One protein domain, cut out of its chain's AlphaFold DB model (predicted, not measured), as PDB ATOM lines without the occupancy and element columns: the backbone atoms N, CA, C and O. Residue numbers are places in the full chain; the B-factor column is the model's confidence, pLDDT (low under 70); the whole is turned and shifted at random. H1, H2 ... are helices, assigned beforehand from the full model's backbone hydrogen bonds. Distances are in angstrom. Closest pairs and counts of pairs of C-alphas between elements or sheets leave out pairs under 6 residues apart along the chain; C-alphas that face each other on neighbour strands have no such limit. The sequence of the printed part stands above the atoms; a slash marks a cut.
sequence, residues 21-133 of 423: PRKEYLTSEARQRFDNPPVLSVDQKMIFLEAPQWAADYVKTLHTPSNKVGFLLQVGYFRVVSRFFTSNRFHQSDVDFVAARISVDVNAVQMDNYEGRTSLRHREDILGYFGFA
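Overview. This is residues 21 to 133 of the 423 residues of the protein "DUF4158 domain-containing protein" of Dyadobacter sediminis (UniProt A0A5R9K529). H2, H3, H5 and H6 pack round one long helix, H4, in the middle, while residues 27 to 33, of which 28 to 33 belong to H1, stick out. The 113 printed residues, with six named helices and no named strand, are all helix in class, compact with a radius of gyration of the C-alphas of 14.5 A, and span 50 by 30 by 28 A.

Arrangement. H1, residues 28 to 35, touches no helix. H2, residues 44 to 48, touches H4, residues 65 to 81, at residues 72 to 76 alone; the closest C-alphas, of Phe 48 and Gly 76, are 4.9 A apart. H3, residues 53 to 61, forms a hairpin with H4, at a shallow tilt of 21 degrees. H5, residues 92 to 101, and H6, residues 117 to 130, touch H4 too, with closest C-alphas Val 69 and Ala 99, 6.1 A, and Phe 71 and His 122, 6.6 A. Every O i to N i+4 pair is within hydrogen-bond range in H1, H4, H5 and H6, but 3 of 5 in H3 and 0 of 1 in H2, where 2 of 2 O i to N i+3 pairs are.

Along the chain. H1 begins at C-alpha 28 (14.063, 35.730, -42.724). H4 is 24.4 A long; H6, 20.1 A, ends at C-alpha 130 (9.717, 16.552, -19.093).

Size, cuts and confidence. The printed part has no cut; H5 to H6 is a long link. Residues 21 to 24 have pLDDT under 70.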
ATOM      1  N   PRO A  21      14.964  49.862 -36.019       37.75
ATOM      2  CA  PRO A  21      13.909  49.843 -36.996       37.75
ATOM      3  C   PRO A  21      13.071  48.644 -36.576       37.75
ATOM      4  O   PRO A  21      13.625  47.633 -36.146       37.75
ATOM      5  N   ARG A  22      11.746  48.770 -36.643       49.00
ATOM      6  CA  ARG A  22      10.775  47.698 -36.369       49.00
ATOM      7  C   ARG A  22      10.896  46.564 -37.406       49.00
ATOM      8  O   ARG A  22       9.910  46.124 -37.985       49.00
ATOM      9  N   LYS A  23      12.127  46.150 -37.695       55.19
ATOM     10  CA  LYS A  23      12.575  45.095 -38.572       55.19
ATOM     11  C   LYS A  23      13.164  44.003 -37.691       55.19
ATOM     12  O   LYS A  23      13.900  44.237 -36.746       55.19
ATOM     13  N   GLU A  24      12.706  42.824 -38.047       63.06
ATOM     14  CA  GLU A  24      13.101  41.473 -37.686       63.06
ATOM     15  C   GLU A  24      14.476  41.356 -36.998       63.06
ATOM     16  O   GLU A  24      15.500  41.724 -37.566       63.06
ATOM     17  N   TYR A  25      14.478  40.826 -35.767       76.94
ATOM     18  CA  TYR A  25      15.675  40.578 -34.948       76.94
ATOM     19  C   TYR A  25      16.477  39.359 -35.406       76.94
ATOM     20  O   TYR A  25      17.633  39.190 -35.035       76.94
ATOM     21  N   LEU A  26      15.834  38.525 -36.214       80.56
ATOM     22  CA  LEU A  26      16.398  37.385 -36.907       80.56
ATOM     23  C   LEU A  26      16.239  37.616 -38.409       80.56
ATOM     24  O   LEU A  26      15.244  38.204 -38.845       80.56
ATOM     25  N   THR A  27      17.178  37.109 -39.205       84.50
ATOM     26  CA  THR A  27      17.027  37.059 -40.663       84.50
ATOM     27  C   THR A  27      15.783  36.253 -41.051       84.50
ATOM     28  O   THR A  27      15.287  35.426 -40.283       84.50
ATOM     29  N   SER A  28      15.243  36.475 -42.255       85.56
ATOM     30  CA  SER A  28      14.063  35.730 -42.724       85.56
ATOM     31  C   SER A  28      14.277  34.213 -42.652       85.56
ATOM     32  O   SER A  28      13.408  33.483 -42.181       85.56
ATOM     33  N   GLU A  29      15.474  33.759 -43.028       86.56
ATOM     34  CA  GLU A  29      15.875  32.358 -42.932       86.56
ATOM     35  C   GLU A  29      15.949  31.875 -41.477       86.56
ATOM     36  O   GLU A  29      15.367  30.844 -41.147       86.56
ATOM     37  N   ALA A  30      16.595  32.630 -40.580       85.69
ATOM     38  CA  ALA A  30      16.678  32.267 -39.167       85.69
ATOM     39  C   ALA A  30      15.294  32.176 -38.503       85.69
ATOM     40  O   ALA A  30      15.044  31.257 -37.726       85.69
ATOM     41  N   ARG A  31      14.351  33.061 -38.857       88.19
ATOM     42  CA  ARG A  31      12.959  32.965 -38.382       88.19
ATOM     43  C   ARG A  31      12.258  31.727 -38.902       88.19
ATOM     44  O   ARG A  31      11.590  31.048 -38.131       88.19
ATOM     45  N   GLN A  32      12.408  31.425 -40.192       88.69
ATOM     46  CA  GLN A  32      11.839  30.206 -40.757       88.69
ATOM     47  C   GLN A  32      12.398  28.971 -40.054       88.69
ATOM     48  O   GLN A  32      11.626  28.084 -39.706       88.69
ATOM     49  N   ARG A  33      13.702  28.928 -39.773       88.62
ATOM     50  CA  ARG A  33      14.316  27.834 -39.009       88.62
ATOM     51  C   ARG A  33      13.814  27.763 -37.566       88.62
ATOM     52  O   ARG A  33      13.646  26.669 -37.050       88.62
ATOM     53  N   PHE A  34      13.565  28.903 -36.924       90.38
ATOM     54  CA  PHE A  34      13.078  28.957 -35.541       90.38
ATOM     55  C   PHE A  34      11.611  28.526 -35.402       90.38
ATOM     56  O   PHE A  34      11.230  27.881 -34.429       90.38
ATOM     57  N   ASP A  35      10.764  28.898 -36.363       91.12
ATOM     58  CA  ASP A  35       9.320  28.672 -36.293       91.12
ATOM     59  C   ASP A  35       8.846  27.374 -36.970       91.12
ATOM     60  O   ASP A  35       7.666  27.025 -36.844       91.12
ATOM     61  N   ASN A  36       9.723  26.651 -37.670       92.44
ATOM     62  CA  ASN A  36       9.411  25.359 -38.287       92.44
ATOM     63  C   ASN A  36      10.184  24.217 -37.613       92.44
ATOM     64  O   ASN A  36      11.261  24.458 -37.064       92.44
ATOM     65  N   PRO A  37       9.667  22.974 -37.667       93.75
ATOM     66  CA  PRO A  37      10.387  21.825 -37.142       93.75
ATOM     67  C   PRO A  37      11.783  21.692 -37.766       93.75
ATOM     68  O   PRO A  37      11.941  21.940 -38.971       93.75
ATOM     69  N   PRO A  38      12.799  21.281 -36.986       93.06
ATOM     70  CA  PRO A  38      14.141  21.080 -37.511       93.06
ATOM     71  C   PRO A  38      14.135  19.988 -38.586       93.06
ATOM     72  O   PRO A  38      13.464  18.967 -38.445       93.06
ATOM     73  N   VAL A  39      14.906  20.193 -39.653       92.06
ATOM     74  CA  VAL A  39      15.129  19.156 -40.667       92.06
ATOM     75  C   VAL A  39      16.132  18.155 -40.103       92.06
ATOM     76  O   VAL A  39      17.306  18.484 -39.937       92.06
ATOM     77  N   LEU A  40      15.664  16.947 -39.786       90.75
ATOM     78  CA  LEU A  40      16.478  15.893 -39.185       90.75
ATOM     79  C   LEU A  40      17.104  14.987 -40.254       90.75
ATOM     80  O   LEU A  40      16.436  14.573 -41.206       90.75
ATOM     81  N   SER A  41      18.380  14.635 -40.076       90.38
ATOM     82  CA  SER A  41      19.023  13.578 -40.866       90.38
ATOM     83  C   SER A  41      18.390  12.211 -40.579       90.38
ATOM     84  O   SER A  41      17.727  12.027 -39.560       90.38
ATOM     85  N   VAL A  42      18.617  11.225 -41.453       85.44
ATOM     86  CA  VAL A  42      18.089   9.857 -41.269       85.44
ATOM     87  C   VAL A  42      18.470   9.285 -39.898       85.44
ATOM     88  O   VAL A  42      17.611   8.730 -39.218       85.44
ATOM     89  N   ASP A  43      19.710   9.504 -39.459       88.62
ATOM     90  CA  ASP A  43      20.184   9.059 -38.144       88.62
ATOM     91  C   ASP A  43      19.495   9.818 -37.002       88.62
ATOM     92  O   ASP A  43      19.101   9.226 -36.001       88.62
ATOM     93  N   GLN A  44      19.279  11.128 -37.157       91.12
ATOM     94  CA  GLN A  44      18.601  11.944 -36.147       91.12
ATOM     95  C   GLN A  44      17.118  11.585 -35.996       91.12
ATOM     96  O   GLN A  44      16.584  11.688 -34.892       91.12
ATOM     97  N   LYS A  45      16.451  11.118 -37.061       91.81
ATOM     98  CA  LYS A  45      15.046  10.669 -37.006       91.81
ATOM     99  C   LYS A  45      14.836   9.472 -36.074       91.81
ATOM    100  O   LYS A  45      13.705   9.235 -35.647       91.81
ATOM    101  N   MET A  46      15.897   8.759 -35.683       90.88
ATOM    102  CA  MET A  46      15.813   7.715 -34.654       90.88
ATOM    103  C   MET A  46      15.285   8.244 -33.318       90.88
ATOM    104  O   MET A  46      14.648   7.487 -32.587       90.88
ATOM    105  N   ILE A  47      15.410   9.548 -33.041       92.56
ATOM    106  CA  ILE A  47      14.846  10.175 -31.839       92.56
ATOM    107  C   ILE A  47      13.326   9.979 -31.705       92.56
ATOM    108  O   ILE A  47      12.808   9.951 -30.588       92.56
ATOM    109  N   PHE A  48      12.606   9.821 -32.823       91.75
ATOM    110  CA  PHE A  48      11.167   9.545 -32.810       91.75
ATOM    111  C   PHE A  48      10.847   8.119 -32.347       91.75
ATOM    112  O   PHE A  48       9.780   7.884 -31.786       91.75
ATOM    113  N   LEU A  49      11.758   7.171 -32.587       86.75
ATOM    114  CA  LEU A  49      11.598   5.758 -32.229       86.75
ATOM    115  C   LEU A  49      12.155   5.464 -30.838       86.75
ATOM    116  O   LEU A  49      11.599   4.653 -30.107       86.75
ATOM    117  N   GLU A  50      13.201   6.182 -30.439       89.94
ATOM    118  CA  GLU A  50      13.755   6.187 -29.085       89.94
ATOM    119  C   GLU A  50      12.915   7.057 -28.138       89.94
ATOM    120  O   GLU A  50      13.447   7.809 -27.315       89.94
ATOM    121  N   ALA A  51      11.589   7.025 -28.290       88.69
ATOM    122  CA  ALA A  51      10.683   7.719 -27.393       88.69
ATOM    123  C   ALA A  51      10.814   7.121 -25.979       88.69
ATOM    124  O   ALA A  51      10.944   5.903 -25.839       88.69
ATOM    125  N   PRO A  52      10.775   7.943 -24.914       92.56
ATOM    126  CA  PRO A  52      10.830   7.410 -23.560       92.56
ATOM    127  C   PRO A  52       9.659   6.450 -23.291       92.56
ATOM    128  O   PRO A  52       8.590   6.585 -23.886       92.56
ATOM    129  N   GLN A  53       9.842   5.512 -22.359       92.88
ATOM    130  CA  GLN A  53       8.904   4.403 -22.136       92.88
ATOM    131  C   GLN A  53       7.446   4.856 -21.941       92.88
ATOM    132  O   GLN A  53       6.542   4.287 -22.549       92.88
ATOM    133  N   TRP A  54       7.215   5.924 -21.169       94.75
ATOM    134  CA  TRP A  54       5.872   6.480 -20.966       94.75
ATOM    135  C   TRP A  54       5.195   6.872 -22.287       94.75
ATOM    136  O   TRP A  54       4.009   6.619 -22.451       94.75
ATOM    137  N   ALA A  55       5.937   7.457 -23.234       93.56
ATOM    138  CA  ALA A  55       5.412   7.912 -24.514       93.56
ATOM    139  C   ALA A  55       5.110   6.707 -25.410       93.56
ATOM    140  O   ALA A  55       4.068   6.673 -26.062       93.56
ATOM    141  N   ALA A  56       5.977   5.691 -25.394       92.00
ATOM    142  CA  ALA A  56       5.744   4.435 -26.101       92.00
ATOM    143  C   ALA A  56       4.480   3.716 -25.595       92.00
ATOM    144  O   ALA A  56       3.715   3.172 -26.392       92.00
ATOM    145  N   ASP A  57       4.227   3.742 -24.284       93.62
ATOM    146  CA  ASP A  57       3.019   3.167 -23.691       93.62
ATOM    147  C   ASP A  57       1.782   4.045 -23.928       93.62
ATOM    148  O   ASP A  57       0.718   3.531 -24.280       93.62
ATOM    149  N   TYR A  58       1.931   5.369 -23.857       94.06
ATOM    150  CA  TYR A  58       0.869   6.332 -24.144       94.06
ATOM    151  C   TYR A  58       0.344   6.195 -25.580       94.06
ATOM    152  O   TYR A  58      -0.867   6.147 -25.796       94.06
ATOM    153  N   VAL A  59       1.230   6.031 -26.570       93.56
ATOM    154  CA  VAL A  59       0.858   5.846 -27.987       93.56
ATOM    155  C   VAL A  59      -0.041   4.632 -28.206       93.56
ATOM    156  O   VAL A  59      -0.922   4.673 -29.069       93.56
ATOM    157  N   LYS A  60       0.130   3.559 -27.423       92.25
ATOM    158  CA  LYS A  60      -0.707   2.349 -27.527       92.25
ATOM    159  C   LYS A  60      -2.164   2.621 -27.145       92.25
ATOM    160  O   LYS A  60      -3.047   1.926 -27.637       92.25
ATOM    161  N   THR A  61      -2.415   3.637 -26.315       93.12
ATOM    162  CA  THR A  61      -3.769   4.046 -25.904       93.12
ATOM    163  C   THR A  61      -4.496   4.880 -26.964       93.12
ATOM    164  O   THR A  61      -5.718   5.002 -26.929       93.12
ATOM    165  N   LEU A  62      -3.767   5.451 -27.930       92.81
ATOM    166  CA  LEU A  62      -4.341   6.300 -28.971       92.81
ATOM    167  C   LEU A  62      -4.993   5.446 -30.067       92.81
ATOM    168  O   LEU A  62      -4.402   4.488 -30.559       92.81
ATOM    169  N   HIS A  63      -6.202   5.810 -30.495       88.31
ATOM    170  CA  HIS A  63      -6.958   5.017 -31.475       88.31
ATOM    171  C   HIS A  63      -6.677   5.386 -32.934       88.31
ATOM    172  O   HIS A  63      -6.657   4.504 -33.789       88.31
ATOM    173  N   THR A  64      -6.453   6.665 -33.243       92.50
ATOM    174  CA  THR A  64      -6.318   7.108 -34.638       92.50
ATOM    175  C   THR A  64      -4.855   7.111 -35.104       92.50
ATOM    176  O   THR A  64      -3.975   7.551 -34.354       92.50
ATOM    177  N   PRO A  65      -4.580   6.682 -36.352       93.31
ATOM    178  CA  PRO A  65      -3.273   6.802 -37.002       93.31
ATOM    179  C   PRO A  65      -2.630   8.188 -36.856       93.31
ATOM    180  O   PRO A  65      -1.498   8.297 -36.384       93.31
ATOM    181  N   SER A  66      -3.379   9.253 -37.170       94.94
ATOM    182  CA  SER A  66      -2.900  10.638 -37.068       94.94
ATOM    183  C   SER A  66      -2.477  11.026 -35.654       94.94
ATOM    184  O   SER A  66      -1.447  11.674 -35.492       94.94
ATOM    185  N   ASN A  67      -3.218  10.610 -34.618       94.69
ATOM    186  CA  ASN A  67      -2.872  10.955 -33.237       94.69
ATOM    187  C   ASN A  67      -1.611  10.229 -32.773       94.69
ATOM    188  O   ASN A  67      -0.804  10.835 -32.075       94.69
ATOM    189  N   LYS A  68      -1.423   8.963 -33.172       94.69
ATOM    190  CA  LYS A  68      -0.208   8.196 -32.852       94.69
ATOM    191  C   LYS A  68       1.034   8.862 -33.435       94.69
ATOM    192  O   LYS A  68       1.985   9.133 -32.707       94.69
ATOM    193  N   VAL A  69       0.997   9.149 -34.736       95.56
ATOM    194  CA  VAL A  69       2.125   9.761 -35.448       95.56
ATOM    195  C   VAL A  69       2.361  11.187 -34.954       95.56
ATOM    196  O   VAL A  69       3.479  11.525 -34.577       95.56
ATOM    197  N   GLY A  70       1.309  12.004 -34.871       95.44
ATOM    198  CA  GLY A  70       1.406  13.388 -34.414       95.44
ATOM    199  C   GLY A  70       1.933  13.518 -32.984       95.44
ATOM    200  O   GLY A  70       2.743  14.402 -32.710       95.44
ATOM    201  N   PHE A  71       1.537  12.619 -32.077       96.12
ATOM    202  CA  PHE A  71       2.067  12.581 -30.713       96.12
ATOM    203  C   PHE A  71       3.569  12.272 -30.687       96.12
ATOM    204  O   PHE A  71       4.329  13.014 -30.065       96.12
ATOM    205  N   LEU A  72       4.017  11.229 -31.396       95.94
ATOM    206  CA  LEU A  72       5.439  10.863 -31.453       95.94
ATOM    207  C   LEU A  72       6.301  11.965 -32.075       95.94
ATOM    208  O   LEU A  72       7.399  12.230 -31.586       95.94
ATOM    209  N   LEU A  73       5.789  12.643 -33.106       95.88
ATOM    210  CA  LEU A  73       6.459  13.799 -33.697       95.88
ATOM    211  C   LEU A  73       6.593  14.946 -32.689       95.88
ATOM    212  O   LEU A  73       7.686  15.487 -32.550       95.88
ATOM    213  N   GLN A  74       5.537  15.280 -31.933       95.69
ATOM    214  CA  GLN A  74       5.634  16.305 -30.880       95.69
ATOM    215  C   GLN A  74       6.655  15.920 -29.804       95.69
ATOM    216  O   GLN A  74       7.477  16.753 -29.441       95.69
ATOM    217  N   VAL A  75       6.653  14.668 -29.328       96.50
ATOM    218  CA  VAL A  75       7.640  14.180 -28.347       96.50
ATOM    219  C   VAL A  75       9.060  14.314 -28.900       96.50
ATOM    220  O   VAL A  75       9.946  14.819 -28.213       96.50
ATOM    221  N   GLY A  76       9.287  13.878 -30.140       95.50
ATOM    222  CA  GLY A  76      10.602  13.942 -30.770       95.50
ATOM    223  C   GLY A  76      11.079  15.372 -30.977       95.50
ATOM    224  O   GLY A  76      12.155  15.722 -30.502       95.50
ATOM    225  N   TYR A  77      10.274  16.226 -31.612       95.56
ATOM    226  CA  TYR A  77      10.640  17.626 -31.825       95.56
ATOM    227  C   TYR A  77      10.860  18.365 -30.504       95.56
ATOM    228  O   TYR A  77      11.850  19.087 -30.375       95.56
ATOM    229  N   PHE A  78      10.017  18.135 -29.494       95.38
ATOM    230  CA  PHE A  78      10.186  18.750 -28.180       95.38
ATOM    231  C   PHE A  78      11.516  18.350 -27.529       95.38
ATOM    232  O   PHE A  78      12.212  19.198 -26.981       95.38
ATOM    233  N   ARG A  79      11.953  17.094 -27.666       93.75
ATOM    234  CA  ARG A  79      13.271  16.662 -27.172       93.75
ATOM    235  C   ARG A  79      14.447  17.317 -27.900       93.75
ATOM    236  O   ARG A  79      15.520  17.420 -27.313       93.75
ATOM    237  N   VAL A  80      14.273  17.739 -29.155       92.12
ATOM    238  CA  VAL A  80      15.331  18.418 -29.925       92.12
ATOM    239  C   VAL A  80      15.383  19.911 -29.608       92.12
ATOM    240  O   VAL A  80      16.469  20.448 -29.435       92.12
ATOM    241  N   VAL A  81      14.233  20.590 -29.561       91.50
ATOM    242  CA  VAL A  81      14.174  22.066 -29.530       91.50
ATOM    243  C   VAL A  81      13.327  22.653 -28.396       91.50
ATOM    244  O   VAL A  81      13.130  23.861 -28.367       91.50
ATOM    245  N   SER A  82      12.825  21.837 -27.462       93.38
ATOM    246  CA  SER A  82      11.994  22.259 -26.309       93.38
ATOM    247  C   SER A  82      10.778  23.109 -26.702       93.38
ATOM    248  O   SER A  82      10.398  24.065 -26.023       93.38
ATOM    249  N   ARG A  83      10.178  22.772 -27.849       93.06
ATOM    250  CA  ARG A  83       9.092  23.525 -28.470       93.06
ATOM    251  C   ARG A  83       8.122  22.621 -29.218       93.06
ATOM    252  O   ARG A  83       8.524  21.615 -29.800       93.06
ATOM    253  N   PHE A  84       6.863  23.048 -29.268       94.69
ATOM    254  CA  PHE A  84       5.831  22.442 -30.099       94.69
ATOM    255  C   PHE A  84       5.609  23.187 -31.417       94.69
ATOM    256  O   PHE A  84       5.717  24.414 -31.513       94.69
ATOM    257  N   PHE A  85       5.213  22.422 -32.431       93.31
ATOM    258  CA  PHE A  85       4.847  22.941 -33.746       93.31
ATOM    259  C   PHE A  85       3.390  22.609 -34.074       93.31
ATOM    260  O   PHE A  85       2.763  21.756 -33.438       93.31
ATOM    261  N   THR A  86       2.811  23.330 -35.029       91.81
ATOM    262  CA  THR A  86       1.499  22.993 -35.593       91.81
ATOM    263  C   THR A  86       1.638  21.794 -36.528       91.81
ATOM    264  O   THR A  86       2.670  21.638 -37.181       91.81
ATOM    265  N   SER A  87       0.619  20.936 -36.582       92.19
ATOM    266  CA  SER A  87       0.662  19.683 -37.348       92.19
ATOM    267  C   SER A  87       0.886  19.914 -38.845       92.19
ATOM    268  O   SER A  87       1.646  19.179 -39.469       92.19
ATOM    269  N   ASN A  88       0.332  20.998 -39.394       90.25
ATOM    270  CA  ASN A  88       0.540  21.426 -40.780       90.25
ATOM    271  C   ASN A  88       1.990  21.822 -41.133       90.25
ATOM    272  O   ASN A  88       2.300  22.015 -42.306       90.25
ATOM    273  N   ARG A  89       2.879  21.981 -40.142       91.88
ATOM    274  CA  ARG A  89       4.306  22.281 -40.351       91.88
ATOM    275  C   ARG A  89       5.198  21.052 -40.238       91.88
ATOM    276  O   ARG A  89       6.402  21.179 -40.444       91.88
ATOM    277  N   PHE A  90       4.655  19.892 -39.878       94.31
ATOM    278  CA  PHE A  90       5.445  18.669 -39.809       94.31
ATOM    279  C   PHE A  90       5.952  18.284 -41.195       94.31
ATOM    280  O   PHE A  90       5.211  18.311 -42.177       94.31
ATOM    281  N   HIS A  91       7.229  17.913 -41.276       94.19
ATOM    282  CA  HIS A  91       7.812  17.478 -42.540       94.19
ATOM    283  C   HIS A  91       7.194  16.141 -42.939       94.19
ATOM    284  O   HIS A  91       7.266  15.183 -42.170       94.19
ATOM    285  N   GLN A  92       6.666  16.034 -44.162       94.25
ATOM    286  CA  GLN A  92       6.078  14.778 -44.648       94.25
ATOM    287  C   GLN A  92       7.065  13.605 -44.529       94.25
ATOM    288  O   GLN A  92       6.700  12.515 -44.112       94.25
ATOM    289  N   SER A  93       8.357  13.861 -44.765       94.12
ATOM    290  CA  SER A  93       9.404  12.845 -44.610       94.12
ATOM    291  C   SER A  93       9.573  12.315 -43.176       94.12
ATOM    292  O   SER A  93      10.125  11.229 -42.998       94.12
ATOM    293  N   ASP A  94       9.179  13.077 -42.153       95.31
ATOM    294  CA  ASP A  94       9.173  12.632 -40.752       95.31
ATOM    295  C   ASP A  94       7.880  11.869 -40.445       95.31
ATOM    296  O   ASP A  94       7.925  10.823 -39.798       95.31
ATOM    297  N   VAL A  95       6.748  12.343 -40.977       95.12
ATOM    298  CA  VAL A  95       5.443  11.666 -40.897       95.12
ATOM    299  C   VAL A  95       5.535  10.250 -41.473       95.12
ATOM    300  O   VAL A  95       5.210   9.288 -40.776       95.12
ATOM    301  N   ASP A  96       6.043  10.114 -42.699       94.50
ATOM    302  CA  ASP A  96       6.185   8.833 -43.398       94.50
ATOM    303  C   ASP A  96       7.134   7.889 -42.650       94.50
ATOM    304  O   ASP A  96       6.856   6.697 -42.494       94.50
ATOM    305  N   PHE A  97       8.249   8.432 -42.144       94.00
ATOM    306  CA  PHE A  97       9.242   7.669 -41.393       94.00
ATOM    307  C   PHE A  97       8.644   7.072 -40.117       94.00
ATOM    308  O   PHE A  97       8.811   5.878 -39.856       94.00
ATOM    309  N   VAL A  98       7.933   7.884 -39.330       94.88
ATOM    310  CA  VAL A  98       7.300   7.424 -38.092       94.88
ATOM    311  C   VAL A  98       6.187   6.429 -38.404       94.88
ATOM    312  O   VAL A  98       6.192   5.343 -37.826       94.88
ATOM    313  N   ALA A  99       5.287   6.745 -39.343       94.81
ATOM    314  CA  ALA A  99       4.161   5.889 -39.720       94.81
ATOM    315  C   ALA A  99       4.617   4.480 -40.135       94.81
ATOM    316  O   ALA A  99       4.136   3.486 -39.579       94.81
ATOM    317  N   ALA A 100       5.616   4.392 -41.019       92.00
ATOM    318  CA  ALA A 100       6.170   3.118 -41.469       92.00
ATOM    319  C   ALA A 100       6.762   2.292 -40.314       92.00
ATOM    320  O   ALA A 100       6.597   1.071 -40.260       92.00
ATOM    321  N   ARG A 101       7.440   2.946 -39.364       89.50
ATOM    322  CA  ARG A 101       8.149   2.278 -38.261       89.50
ATOM    323  C   ARG A 101       7.242   1.819 -37.125       89.50
ATOM    324  O   ARG A 101       7.605   0.872 -36.435       89.50
ATOM    325  N   ILE A 102       6.069   2.429 -36.963       89.00
ATOM    326  CA  ILE A 102       5.042   1.981 -36.006       89.00
ATOM    327  C   ILE A 102       3.969   1.084 -36.648       89.00
ATOM    328  O   ILE A 102       2.938   0.826 -36.028       89.00
ATOM    329  N   SER A 103       4.200   0.625 -37.885       89.69
ATOM    330  CA  SER A 103       3.286  -0.234 -38.655       89.69
ATOM    331  C   SER A 103       1.890   0.372 -38.863       89.69
ATOM    332  O   SER A 103       0.880  -0.330 -38.829       89.69
ATOM    333  N   VAL A 104       1.834   1.686 -39.082       91.00
ATOM    334  CA  VAL A 104       0.620   2.417 -39.458       91.00
ATOM    335  C   VAL A 104       0.652   2.686 -40.963       91.00
ATOM    336  O   VAL A 104       1.679   3.096 -41.498       91.00
ATOM    337  N   ASP A 105      -0.474   2.470 -41.648       90.00
ATOM    338  CA  ASP A 105      -0.603   2.822 -43.065       90.00
ATOM    339  C   ASP A 105      -0.430   4.334 -43.251       90.00
ATOM    340  O   ASP A 105      -1.193   5.128 -42.698       90.00
ATOM    341  N   VAL A 106       0.569   4.721 -44.046       88.12
ATOM    342  CA  VAL A 106       0.907   6.118 -44.347       88.12
ATOM    343  C   VAL A 106      -0.292   6.851 -44.955       88.12
ATOM    344  O   VAL A 106      -0.533   8.007 -44.621       88.12
ATOM    345  N   ASN A 107      -1.113   6.172 -45.763       88.81
ATOM    346  CA  ASN A 107      -2.283   6.787 -46.400       88.81
ATOM    347  C   ASN A 107      -3.407   7.110 -45.402       88.81
ATOM    348  O   ASN A 107      -4.223   8.005 -45.639       88.81
ATOM    349  N   ALA A 108      -3.444   6.406 -44.268       90.12
ATOM    350  CA  ALA A 108      -4.404   6.641 -43.195       90.12
ATOM    351  C   ALA A 108      -3.994   7.803 -42.270       90.12
ATOM    352  O   ALA A 108      -4.760   8.187 -41.381       90.12
ATOM    353  N   VAL A 109      -2.791   8.358 -42.447       92.25
ATOM    354  CA  VAL A 109      -2.243   9.433 -41.620       92.25
ATOM    355  C   VAL A 109      -2.515  10.782 -42.279       92.25
ATOM    356  O   VAL A 109      -1.913  11.143 -43.281       92.25
ATOM    357  N   GLN A 110      -3.413  11.551 -41.674       91.88
ATOM    358  CA  GLN A 110      -3.774  12.903 -42.108       91.88
ATOM    359  C   GLN A 110      -3.462  13.880 -40.971       91.88
ATOM    360  O   GLN A 110      -4.148  13.861 -39.945       91.88
ATOM    361  N   MET A 111      -2.400  14.681 -41.105       92.25
ATOM    362  CA  MET A 111      -1.925  15.567 -40.027       92.25
ATOM    363  C   MET A 111      -2.865  16.742 -39.740       92.25
ATOM    364  O   MET A 111      -2.914  17.204 -38.601       92.25
ATOM    365  N   ASP A 112      -3.689  17.146 -40.706       88.19
ATOM    366  CA  ASP A 112      -4.742  18.152 -40.497       88.19
ATOM    367  C   ASP A 112      -5.784  17.690 -39.460       88.19
ATOM    368  O   ASP A 112      -6.399  18.501 -38.775       88.19
ATOM    369  N   ASN A 113      -5.932  16.372 -39.261       87.56
ATOM    370  CA  ASN A 113      -6.796  15.812 -38.216       87.56
ATOM    371  C   ASN A 113      -6.142  15.834 -36.820       87.56
ATOM    372  O   ASN A 113      -6.817  15.570 -35.822       87.56
ATOM    373  N   TYR A 114      -4.837  16.117 -36.726       90.19
ATOM    374  CA  TYR A 114      -4.083  16.207 -35.473       90.19
ATOM    375  C   TYR A 114      -4.057  17.648 -34.935       90.19
ATOM    376  O   TYR A 114      -3.005  18.258 -34.737       90.19
ATOM    377  N   GLU A 115      -5.238  18.202 -34.675       84.44
ATOM    378  CA  GLU A 115      -5.404  19.572 -34.185       84.44
ATOM    379  C   GLU A 115      -6.361  19.656 -32.982       84.44
ATOM    380  O   GLU A 115      -6.911  18.664 -32.494       84.44
ATOM    381  N   GLY A 116      -6.527  20.867 -32.448       86.56
ATOM    382  CA  GLY A 116      -7.483  21.158 -31.383       86.56
ATOM    383  C   GLY A 116      -7.148  20.503 -30.041       86.56
ATOM    384  O   GLY A 116      -5.989  20.424 -29.627       86.56
ATOM    385  N   ARG A 117      -8.191  20.055 -29.327       88.75
ATOM    386  CA  ARG A 117      -8.103  19.594 -27.926       88.75
ATOM    387  C   ARG A 117      -7.139  18.426 -27.726       88.75
ATOM    388  O   ARG A 117      -6.451  18.383 -26.713       88.75
ATOM    389  N   THR A 118      -7.072  17.498 -28.678       89.69
ATOM    390  CA  THR A 118      -6.196  16.324 -28.570       89.69
ATOM    391  C   THR A 118      -4.725  16.724 -28.584       89.69
ATOM    392  O   THR A 118      -3.963  16.272 -27.735       89.69
ATOM    393  N   SER A 119      -4.341  17.608 -29.510       91.62
ATOM    394  CA  SER A 119      -2.970  18.118 -29.617       91.62
ATOM    395  C   SER A 119      -2.579  18.935 -28.380       91.62
ATOM    396  O   SER A 119      -1.479  18.768 -27.867       91.62
ATOM    397  N   LEU A 120      -3.497  19.749 -27.841       92.44
ATOM    398  CA  LEU A 120      -3.268  20.497 -26.596       92.44
ATOM    399  C   LEU A 120      -3.040  19.574 -25.393       92.44
ATOM    400  O   LEU A 120      -2.031  19.721 -24.714       92.44
ATOM    401  N   ARG A 121      -3.900  18.568 -25.191       94.50
ATOM    402  CA  ARG A 121      -3.730  17.573 -24.120       94.50
ATOM    403  C   ARG A 121      -2.386  16.852 -24.224       94.50
ATOM    404  O   ARG A 121      -1.693  16.672 -23.236       94.50
ATOM    405  N   HIS A 122      -1.987  16.475 -25.438       95.31
ATOM    406  CA  HIS A 122      -0.681  15.857 -25.658       95.31
ATOM    407  C   HIS A 122       0.475  16.786 -25.278       95.31
ATOM    408  O   HIS A 122       1.460  16.314 -24.723       95.31
ATOM    409  N   ARG A 123       0.372  18.093 -25.552       95.38
ATOM    410  CA  ARG A 123       1.385  19.068 -25.117       95.38
ATOM    411  C   ARG A 123       1.467  19.139 -23.597       95.38
ATOM    412  O   ARG A 123       2.574  19.094 -23.078       95.38
ATOM    413  N   GLU A 124       0.332  19.191 -22.903       95.56
ATOM    414  CA  GLU A 124       0.278  19.183 -21.433       95.56
ATOM    415  C   GLU A 124       0.951  17.931 -20.853       95.56
ATOM    416  O   GLU A 124       1.807  18.046 -19.977       95.56
ATOM    417  N   ASP A 125       0.641  16.752 -21.400       95.88
ATOM    418  CA  ASP A 125       1.244  15.485 -20.972       95.88
ATOM    419  C   ASP A 125       2.768  15.463 -21.219       95.88
ATOM    420  O   ASP A 125       3.542  15.033 -20.361       95.88
ATOM    421  N   ILE A 126       3.216  15.967 -22.378       97.12
ATOM    422  CA  ILE A 126       4.642  16.069 -22.726       97.12
ATOM    423  C   ILE A 126       5.370  17.026 -21.772       97.12
ATOM    424  O   ILE A 126       6.428  16.675 -21.247       97.12
ATOM    425  N   LEU A 127       4.809  18.213 -21.534       96.75
ATOM    426  CA  LEU A 127       5.362  19.208 -20.616       96.75
ATOM    427  C   LEU A 127       5.475  18.642 -19.198       96.75
ATOM    428  O   LEU A 127       6.555  18.685 -18.609       96.75
ATOM    429  N   GLY A 128       4.396  18.038 -18.692       96.00
ATOM    430  CA  GLY A 128       4.356  17.434 -17.364       96.00
ATOM    431  C   GLY A 128       5.405  16.340 -17.181       96.00
ATOM    432  O   GLY A 128       6.067  16.296 -16.145       96.00
ATOM    433  N   TYR A 129       5.622  15.499 -18.198       95.19
ATOM    434  CA  TYR A 129       6.641  14.456 -18.123       95.19
ATOM    435  C   TYR A 129       8.071  15.012 -18.127       95.19
ATOM    436  O   TYR A 129       8.911  14.565 -17.347       95.19
ATOM    437  N   PHE A 130       8.373  15.970 -19.008       94.50
ATOM    438  CA  PHE A 130       9.717  16.552 -19.093       94.50
ATOM    439  C   PHE A 130       9.997  17.599 -18.007       94.50
ATOM    440  O   PHE A 130      11.107  18.123 -17.951       94.50
ATOM    441  N   GLY A 131       9.024  17.896 -17.140       95.19
ATOM    442  CA  GLY A 131       9.156  18.896 -16.083       95.19
ATOM    443  C   GLY A 131       9.184  20.328 -16.612       95.19
ATOM    444  O   GLY A 131       9.777  21.194 -15.975       95.19
ATOM    445  N   PHE A 132       8.575  20.571 -17.776       96.69
ATOM    446  CA  PHE A 132       8.483  21.902 -18.362       96.69
ATOM    447  C   PHE A 132       7.182  22.604 -17.967       96.69
ATOM    448  O   PHE A 132       6.107  22.006 -17.972       96.69
ATOM    449  N   ALA A 133       7.268  23.899 -17.678       95.25
ATOM    450  CA  ALA A 133       6.115  24.770 -17.519       95.25
ATOM    451  C   ALA A 133       5.619  25.270 -18.891       95.25
ATOM    452  O   ALA A 133       6.436  25.572 -19.771       95.25
TER     453      ALA A 133